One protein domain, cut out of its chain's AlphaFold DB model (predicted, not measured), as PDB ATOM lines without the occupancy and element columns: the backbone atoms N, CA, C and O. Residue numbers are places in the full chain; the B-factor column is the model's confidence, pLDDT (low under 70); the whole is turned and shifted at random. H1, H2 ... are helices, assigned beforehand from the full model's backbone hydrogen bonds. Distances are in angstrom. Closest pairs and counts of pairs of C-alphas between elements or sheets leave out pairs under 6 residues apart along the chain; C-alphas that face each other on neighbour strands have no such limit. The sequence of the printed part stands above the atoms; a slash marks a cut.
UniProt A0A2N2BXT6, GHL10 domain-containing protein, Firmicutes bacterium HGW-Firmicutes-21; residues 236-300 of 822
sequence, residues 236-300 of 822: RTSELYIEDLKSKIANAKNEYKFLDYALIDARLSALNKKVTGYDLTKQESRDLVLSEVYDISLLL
ATOM      1  N   ARG A 236     -11.497   8.692  36.681       93.50
ATOM      2  CA  ARG A 236     -11.942  10.083  36.877       93.50
ATOM      3  C   ARG A 236     -11.149  11.080  36.041       93.50
ATOM      4  O   ARG A 236     -11.723  12.033  35.542       93.50
ATOM      5  N   THR A 237      -9.851  10.848  35.841       92.25
ATOM      6  CA  THR A 237      -9.018  11.678  34.954       92.25
ATOM      7  C   THR A 237      -9.612  11.703  33.548       92.25
ATOM      8  O   THR A 237      -9.853  12.770  32.998       92.25
ATOM      9  N   SER A 238      -9.891  10.525  32.983       92.06
ATOM     10  CA  SER A 238     -10.460  10.400  31.635       92.06
ATOM     11  C   SER A 238     -11.823  11.092  31.534       92.06
ATOM     12  O   SER A 238     -12.087  11.799  30.567       92.06
ATOM     13  N   GLU A 239     -12.672  10.912  32.548       92.75
ATOM     14  CA  GLU A 239     -14.003  11.526  32.625       92.75
ATOM     15  C   GLU A 239     -13.915  13.061  32.678       92.75
ATOM     16  O   GLU A 239     -14.538  13.725  31.853       92.75
ATOM     17  N   LEU A 240     -13.069  13.618  33.551       93.12
ATOM     18  CA  LEU A 240     -12.879  15.066  33.700       93.12
ATOM     19  C   LEU A 240     -12.329  15.725  32.429       93.12
ATOM     20  O   LEU A 240     -12.790  16.797  32.053       93.12
ATOM     21  N   TYR A 241     -11.386  15.092  31.727       92.88
ATOM     22  CA  TYR A 241     -10.881  15.623  30.452       92.88
ATOM     23  C   TYR A 241     -11.947  15.601  29.345       92.88
ATOM     24  O   TYR A 241     -12.012  16.517  28.525       92.88
ATOM     25  N   ILE A 242     -12.811  14.580  29.318       95.12
ATOM     26  CA  ILE A 242     -13.954  14.541  28.396       95.12
ATOM     27  C   ILE A 242     -14.969  15.637  28.746       95.12
ATOM     28  O   ILE A 242     -15.548  16.245  27.846       95.12
ATOM     29  N   GLU A 243     -15.211  15.884  30.032       95.19
ATOM     30  CA  GLU A 243     -16.092  16.956  30.506       95.19
ATOM     31  C   GLU A 243     -15.539  18.346  30.178       95.19
ATOM     32  O   GLU A 243     -16.278  19.177  29.649       95.19
ATOM     33  N   ASP A 244     -14.242  18.577  30.390       93.88
ATOM     34  CA  ASP A 244     -13.559  19.811  29.989       93.88
ATOM     35  C   ASP A 244     -13.657  20.033  28.474       93.88
ATOM     36  O   ASP A 244     -14.060  21.106  28.026       93.88
ATOM     37  N   LEU A 245     -13.408  18.997  27.664       97.12
ATOM     38  CA  LEU A 245     -13.585  19.077  26.214       97.12
ATOM     39  C   LEU A 245     -15.030  19.426  25.828       97.12
ATOM     40  O   LEU A 245     -15.249  20.287  24.977       97.12
ATOM     41  N   LYS A 246     -16.029  18.795  26.460       97.75
ATOM     42  CA  LYS A 246     -17.453  19.114  26.244       97.75
ATOM     43  C   LYS A 246     -17.759  20.568  26.600       97.75
ATOM     44  O   LYS A 246     -18.478  21.225  25.850       97.75
ATOM     45  N   SER A 247     -17.199  21.066  27.700       97.31
ATOM     46  CA  SER A 247     -17.325  22.462  28.126       97.31
ATOM     47  C   SER A 247     -16.699  23.417  27.107       97.31
ATOM     48  O   SER A 247     -17.357  24.351  26.656       97.31
ATOM     49  N   LYS A 248     -15.477  23.134  26.637       96.62
ATOM     50  CA  LYS A 248     -14.799  23.912  25.587       96.62
ATOM     51  C   LYS A 248     -15.589  23.935  24.277       96.62
ATOM     52  O   LYS A 248     -15.733  24.998  23.678       96.62
ATOM     53  N   ILE A 249     -16.161  22.803  23.860       98.38
ATOM     54  CA  ILE A 249     -17.042  22.724  22.681       98.38
ATOM     55  C   ILE A 249     -18.308  23.565  22.890       98.38
ATOM     56  O   ILE A 249     -18.702  24.313  21.995       98.38
ATOM     57  N   ALA A 250     -18.945  23.464  24.059       98.00
ATOM     58  CA  ALA A 250     -20.132  24.248  24.383       98.00
ATOM     59  C   ALA A 250     -19.831  25.755  24.396       98.00
ATOM     60  O   ALA A 250     -20.582  26.530  23.808       98.00
ATOM     61  N   ASN A 251     -18.705  26.163  24.983       96.94
ATOM     62  CA  ASN A 251     -18.247  27.550  24.983       96.94
ATOM     63  C   ASN A 251     -17.969  28.044  23.563       96.94
ATOM     64  O   ASN A 251     -18.463  29.103  23.194       96.94
ATOM     65  N   ALA A 252     -17.291  27.251  22.729       96.75
ATOM     66  CA  ALA A 252     -17.075  27.600  21.329       96.75
ATOM     67  C   ALA A 252     -18.403  27.815  20.579       96.75
ATOM     68  O   ALA A 252     -18.519  28.778  19.822       96.75
ATOM     69  N   LYS A 253     -19.414  26.958  20.811       97.06
ATOM     70  CA  LYS A 253     -20.767  27.121  20.241       97.06
ATOM     71  C   LYS A 253     -21.439  28.401  20.749       97.06
ATOM     72  O   LYS A 253     -22.011  29.139  19.952       97.06
ATOM     73  N   ASN A 254     -21.333  28.695  22.045       95.38
ATOM     74  CA  ASN A 254     -21.879  29.916  22.645       95.38
ATOM     75  C   ASN A 254     -21.210  31.186  22.095       95.38
ATOM     76  O   ASN A 254     -21.876  32.202  21.924       95.38
ATOM     77  N   GLU A 255     -19.914  31.119  21.794       94.81
ATOM     78  CA  GLU A 255     -19.126  32.188  21.170       94.81
ATOM     79  C   GLU A 255     -19.313  32.272  19.646       94.81
ATOM     80  O   GLU A 255     -18.779  33.183  19.021       94.81
ATOM     81  N   TYR A 256     -20.080  31.356  19.043       96.44
ATOM     82  CA  TYR A 256     -20.297  31.259  17.596       96.44
ATOM     83  C   TYR A 256     -18.997  31.159  16.777       96.44
ATOM     84  O   TYR A 256     -18.914  31.700  15.669       96.44
ATOM     85  N   LYS A 257     -17.989  30.448  17.302       95.94
ATOM     86  CA  LYS A 257     -16.743  30.177  16.569       95.94
ATOM     87  C   LYS A 257     -17.036  29.412  15.275       95.94
ATOM     88  O   LYS A 257     -17.840  28.481  15.244       95.94
ATOM     89  N   PHE A 258     -16.379  29.797  14.189       96.12
ATOM     90  CA  PHE A 258     -16.504  29.171  12.882       96.12
ATOM     91  C   PHE A 258     -15.664  27.895  12.803       96.12
ATOM     92  O   PHE A 258     -14.518  27.899  12.353       96.12
ATOM     93  N   LEU A 259     -16.264  26.801  13.279       96.50
ATOM     94  CA  LEU A 259     -15.671  25.469  13.381       96.50
ATOM     95  C   LEU A 259     -16.568  24.419  12.711       96.50
ATOM     96  O   LEU A 259     -17.783  24.597  12.601       96.50
ATOM     97  N   ASP A 260     -15.992  23.278  12.325       95.94
ATOM     98  CA  ASP A 260     -16.759  22.128  11.834       95.94
ATOM     99  C   ASP A 260     -17.376  21.343  13.005       95.94
ATOM    100  O   ASP A 260     -16.863  20.313  13.454       95.94
ATOM    101  N   TYR A 261     -18.500  21.844  13.526       97.31
ATOM    102  CA  TYR A 261     -19.205  21.183  14.627       97.31
ATOM    103  C   TYR A 261     -19.741  19.800  14.260       97.31
ATOM    104  O   TYR A 261     -19.863  18.965  15.151       97.31
ATOM    105  N   ALA A 262     -20.018  19.520  12.982       96.81
ATOM    106  CA  ALA A 262     -20.450  18.192  12.562       96.81
ATOM    107  C   ALA A 262     -19.321  17.169  12.745       96.81
ATOM    108  O   ALA A 262     -19.544  16.105  13.329       96.81
ATOM    109  N   LEU A 263     -18.099  17.507  12.321       96.62
ATOM    110  CA  LEU A 263     -16.912  16.684  12.559       96.62
ATOM    111  C   LEU A 263     -16.606  16.550  14.055       96.62
ATOM    112  O   LEU A 263     -16.386  15.435  14.536       96.62
ATOM    113  N   ILE A 264     -16.610  17.662  14.796       97.88
ATOM    114  CA  ILE A 264     -16.316  17.682  16.236       97.88
ATOM    115  C   ILE A 264     -17.321  16.814  17.005       97.88
ATOM    116  O   ILE A 264     -16.917  15.938  17.772       97.88
ATOM    117  N   ASP A 265     -18.623  16.995  16.770       97.44
ATOM    118  CA  ASP A 265     -19.676  16.235  17.447       97.44
ATOM    119  C   ASP A 265     -19.624  14.744  17.060       97.44
ATOM    120  O   ASP A 265     -19.839  13.874  17.912       97.44
ATOM    121  N   ALA A 266     -19.277  14.416  15.808       98.19
ATOM    122  CA  ALA A 266     -19.079  13.034  15.367       98.19
ATOM    123  C   ALA A 266     -17.878  12.370  16.063       98.19
ATOM    124  O   ALA A 266     -17.998  11.242  16.554       98.19
ATOM    125  N   ARG A 267     -16.740  13.070  16.162       97.81
ATOM    126  CA  ARG A 267     -15.538  12.594  16.870       97.81
ATOM    127  C   ARG A 267     -15.800  12.427  18.364       97.81
ATOM    128  O   ARG A 267     -15.486  11.375  18.918       97.81
ATOM    129  N   LEU A 268     -16.461  13.396  18.998       97.69
ATOM    130  CA  LEU A 268     -16.864  13.311  20.402       97.69
ATOM    131  C   LEU A 268     -17.838  12.145  20.641       97.69
ATOM    132  O   LEU A 268     -17.710  11.415  21.624       97.69
ATOM    133  N   SER A 269     -18.796  11.920  19.739       96.94
ATOM    134  CA  SER A 269     -19.724  10.783  19.819       96.94
ATOM    135  C   SER A 269     -18.995   9.444  19.686       96.94
ATOM    136  O   SER A 269     -19.255   8.513  20.452       96.94
ATOM    137  N   ALA A 270     -18.041   9.349  18.754       96.31
ATOM    138  CA  ALA A 270     -17.194   8.173  18.589       96.31
ATOM    139  C   ALA A 270     -16.327   7.917  19.831       96.31
ATOM    140  O   ALA A 270     -16.245   6.773  20.282       96.31
ATOM    141  N   LEU A 271     -15.744   8.965  20.421       96.25
ATOM    142  CA  LEU A 271     -14.998   8.889  21.677       96.25
ATOM    143  C   LEU A 271     -15.883   8.367  22.816       96.25
ATOM    144  O   LEU A 271     -15.527   7.373  23.442       96.25
ATOM    145  N   ASN A 272     -17.064   8.956  23.037       94.50
ATOM    146  CA  ASN A 272     -17.989   8.495  24.081       94.50
ATOM    147  C   ASN A 272     -18.361   7.012  23.891       94.50
ATOM    148  O   ASN A 272     -18.412   6.262  24.862       94.50
ATOM    149  N   LYS A 273     -18.555   6.552  22.646       93.06
ATOM    150  CA  LYS A 273     -18.807   5.133  22.352       93.06
ATOM    151  C   LYS A 273     -17.597   4.252  22.679       93.06
ATOM    152  O   LYS A 273     -17.775   3.228  23.334       93.06
ATOM    153  N   LYS A 274     -16.383   4.631  22.255       89.25
ATOM    154  CA  LYS A 274     -15.141   3.895  22.568       89.25
ATOM    155  C   LYS A 274     -14.947   3.760  24.082       89.25
ATOM    156  O   LYS A 274     -14.697   2.662  24.565       89.25
ATOM    157  N   VAL A 275     -15.163   4.852  24.817       91.44
ATOM    158  CA  VAL A 275     -15.025   4.921  26.279       91.44
ATOM    159  C   VAL A 275     -15.889   3.880  26.993       91.44
ATOM    160  O   VAL A 275     -15.406   3.247  27.925       91.44
ATOM    161  N   THR A 276     -17.119   3.614  26.530       88.56
ATOM    162  CA  THR A 276     -17.972   2.569  27.140       88.56
ATOM    163  C   THR A 276     -17.396   1.154  27.044       88.56
ATOM    164  O   THR A 276     -17.732   0.303  27.864       88.56
ATOM    165  N   GLY A 277     -16.542   0.889  26.050       85.50
ATOM    166  CA  GLY A 277     -15.871  -0.398  25.861       85.50
ATOM    167  C   GLY A 277     -14.485  -0.476  26.501       85.50
ATOM    168  O   GLY A 277     -13.867  -1.538  26.471       85.50
ATOM    169  N   TYR A 278     -13.980   0.628  27.053       88.62
ATOM    170  CA  TYR A 278     -12.661   0.689  27.662       88.62
ATOM    171  C   TYR A 278     -12.706   0.413  29.159       88.62
ATOM    172  O   TYR A 278     -13.553   0.912  29.898       88.62
ATOM    173  N   ASP A 279     -11.713  -0.337  29.629       89.62
ATOM    174  CA  ASP A 279     -11.422  -0.417  31.051       89.62
ATOM    175  C   ASP A 279     -10.582   0.799  31.448       89.62
ATOM    176  O   ASP A 279      -9.353   0.754  31.464       89.62
ATOM    177  N   LEU A 280     -11.259   1.899  31.790       86.50
ATOM    178  CA  LEU A 280     -10.625   3.138  32.255       86.50
ATOM    179  C   LEU A 280      -9.914   3.006  33.614       86.50
ATOM    180  O   LEU A 280      -9.575   4.011  34.223       86.50
ATOM    181  N   THR A 281      -9.713   1.794  34.134       84.69
ATOM    182  CA  THR A 281      -8.759   1.554  35.228       84.69
ATOM    183  C   THR A 281      -7.365   1.185  34.721       84.69
ATOM    184  O   THR A 281      -6.438   1.085  35.523       84.69
ATOM    185  N   LYS A 282      -7.197   1.034  33.397       84.81
ATOM    186  CA  LYS A 282      -5.925   0.756  32.726       84.81
ATOM    187  C   LYS A 282      -5.351   2.001  32.059       84.81
ATOM    188  O   LYS A 282      -6.047   2.713  31.336       84.81
ATOM    189  N   GLN A 283      -4.045   2.186  32.220       79.69
ATOM    190  CA  GLN A 283      -3.283   3.272  31.606       79.69
ATOM    191  C   GLN A 283      -3.462   3.362  30.086       79.69
ATOM    192  O   GLN A 283      -3.795   4.434  29.603       79.69
ATOM    193  N   GLU A 284      -3.286   2.266  29.347       83.94
ATOM    194  CA  GLU A 284      -3.372   2.276  27.878       83.94
ATOM    195  C   GLU A 284      -4.718   2.836  27.394       83.94
ATOM    196  O   GLU A 284      -4.776   3.665  26.491       83.94
ATOM    197  N   SER A 285      -5.812   2.450  28.056       88.75
ATOM    198  CA  SER A 285      -7.145   2.966  27.750       88.75
ATOM    199  C   SER A 285      -7.276   4.465  28.031       88.75
ATOM    200  O   SER A 285      -7.867   5.183  27.230       88.75
ATOM    201  N   ARG A 286      -6.712   4.951  29.142       87.12
ATOM    202  CA  ARG A 286      -6.693   6.381  29.485       87.12
ATOM    203  C   ARG A 286      -5.817   7.181  28.528       87.12
ATOM    204  O   ARG A 286      -6.257   8.227  28.075       87.12
ATOM    205  N   ASP A 287      -4.645   6.677  28.154       85.88
ATOM    206  CA  ASP A 287      -3.744   7.339  27.202       85.88
ATOM    207  C   ASP A 287      -4.414   7.490  25.827       85.88
ATOM    208  O   ASP A 287      -4.390   8.575  25.248       85.88
ATOM    209  N   LEU A 288      -5.107   6.448  25.345       89.75
ATOM    210  CA  LEU A 288      -5.899   6.511  24.109       89.75
ATOM    211  C   LEU A 288      -7.028   7.548  24.188       89.75
ATOM    212  O   LEU A 288      -7.256   8.287  23.232       89.75
ATOM    213  N   VAL A 289      -7.738   7.610  25.318       92.75
ATOM    214  CA  VAL A 289      -8.810   8.594  25.530       92.75
ATOM    215  C   VAL A 289      -8.257  10.010  25.551       92.75
ATOM    216  O   VAL A 289      -8.783  10.867  24.848       92.75
ATOM    217  N   LEU A 290      -7.203  10.264  26.323       90.81
ATOM    218  CA  LEU A 290      -6.630  11.600  26.447       90.81
ATOM    219  C   LEU A 290      -5.974  12.070  25.143       90.81
ATOM    220  O   LEU A 290      -6.091  13.243  24.806       90.81
ATOM    221  N   SER A 291      -5.361  11.164  24.375       90.44
ATOM    222  CA  SER A 291      -4.865  11.471  23.028       90.44
ATOM    223  C   SER A 291      -5.998  11.896  22.094       90.44
ATOM    224  O   SER A 291      -5.870  12.891  21.390       90.44
ATOM    225  N   GLU A 292      -7.128  11.181  22.096       94.69
ATOM    226  CA  GLU A 292      -8.290  11.556  21.282       94.69
ATOM    227  C   GLU A 292      -8.920  12.871  21.776       94.69
ATOM    228  O   GLU A 292      -9.327  13.694  20.960       94.69
ATOM    229  N   VAL A 293      -8.972  13.108  23.094       95.62
ATOM    230  CA  VAL A 293      -9.422  14.391  23.663       95.62
ATOM    231  C   VAL A 293      -8.545  15.537  23.168       95.62
ATOM    232  O   VAL A 293      -9.077  16.547  22.710       95.62
ATOM    233  N   TYR A 294      -7.223  15.368  23.222       91.75
ATOM    234  CA  TYR A 294      -6.269  16.350  22.719       91.75
ATOM    235  C   TYR A 294      -6.476  16.603  21.222       91.75
ATOM    236  O   TYR A 294      -6.674  17.746  20.818       91.75
ATOM    237  N   ASP A 295      -6.567  15.549  20.408       93.38
ATOM    238  CA  ASP A 295      -6.787  15.671  18.965       93.38
ATOM    239  C   ASP A 295      -8.101  16.383  18.610       93.38
ATOM    240  O   ASP A 295      -8.142  17.142  17.643       93.38
ATOM    241  N   ILE A 296      -9.183  16.156  19.366       96.69
ATOM    242  CA  ILE A 296     -10.441  16.896  19.175       96.69
ATOM    243  C   ILE A 296     -10.275  18.349  19.631       96.69
ATOM    244  O   ILE A 296     -10.813  19.245  18.988       96.69
ATOM    245  N   SER A 297      -9.524  18.606  20.707       94.88
ATOM    246  CA  SER A 297      -9.296  19.968  21.203       94.88
ATOM    247  C   SER A 297      -8.562  20.853  20.191       94.88
ATOM    248  O   SER A 297      -8.894  22.029  20.073       94.88
ATOM    249  N   LEU A 298      -7.662  20.282  19.380       93.50
ATOM    250  CA  LEU A 298      -6.984  20.995  18.289       93.50
ATOM    251  C   LEU A 298      -7.956  21.503  17.208       93.50
ATOM    252  O   LEU A 298      -7.677  22.511  16.561       93.50
ATOM    253  N   LEU A 299      -9.117  20.853  17.048       95.44
ATOM    254  CA  LEU A 299     -10.180  21.283  16.127       95.44
ATOM    255  C   LEU A 299     -10.960  22.503  16.637       95.44
ATOM    256  O   LEU A 299     -11.824  23.006  15.924       95.44
ATOM    257  N   LEU A 300     -10.706  22.960  17.870       95.69
ATOM    258  CA  LEU A 300     -11.370  24.129  18.459       95.69
ATOM    259  C   LEU A 300     -10.668  25.453  18.137       95.69
ATOM    260  O   LEU A 300     -11.154  26.511  18.543       95.69
TER     261      LEU A 300
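This is residues 236 to 300 of the 822 residues of the protein "GHL10 domain-containing protein" of Firmicutes bacterium HGW-Firmicutes-21 (UniProt A0A2N2BXT6). Look for three helices of similar length lying side by side as an up-and-down bundle, each running against the one before it: H1, the longest helix with 19 residues, then H2, then H3. Seen along the bundle the three make a triangle, in which H3 packs on both H1 and H2, while H1 and H2 stand slightly more open to each other. The loop of residues 255 to 260 turns the chain at one end of the bundle, and residues 278 to 282 turn it at the other. The printed part has 65 residues with three named helices in the order H1, H2, H3 and no named strand, and its class is all helix. It is compact, with a radius of gyration of the C-alphas of 11.9 A, and its outline is a rod of 37 by 18 by 16 A.

Find C-alpha 236 at (-11.942, 10.083, 36.877); from there H1, residues 236 to 254, runs 26.4 A to C-alpha 254 at (-21.879, 29.916, 22.645). After a short link, H2 takes residues 261 to 277 and covers 24.6 A from first to last C-alpha. Next, past a tight link, find H3, residues 283 to 300, which runs 25.9 A and ends at C-alpha 300 at (-11.370, 24.129, 18.459).

Start from H1 and look across to H3, which it touches. Their closest C-alphas are those of Ser 238 and Arg 286, 5.9 A apart. H1 and H3 run the same way at a shallow tilt of 10 degrees. Then go from H3 to H2, which touch as well, with the closest C-alphas those of Ile 264 and Ile 296 at 6.6 A. H2 and H3 form a helical hairpin, running opposite ways at a shallow tilt of 8 degrees. H1 and H2 are near each other, with their closest C-alphas 8.2 A apart. Along the backbone of H1 you will find every O i to N i+4 pair within hydrogen-bond range, against 12 of 13 in H2 and 12 of 14 in H3.

For the longest reach, look at the two C-alphas farthest apart, those of Tyr 256 and Lys 282, at 37.0 A. The first and last printed C-alphas, of Arg 236 and Leu 300, are 23.2 A apart. The residues run from 236 to 300, and the printed part has no cut and no long link between its helices. In the B-factor column the mean pLDDT of the printed part is 93.5, and no printed residue is under 70.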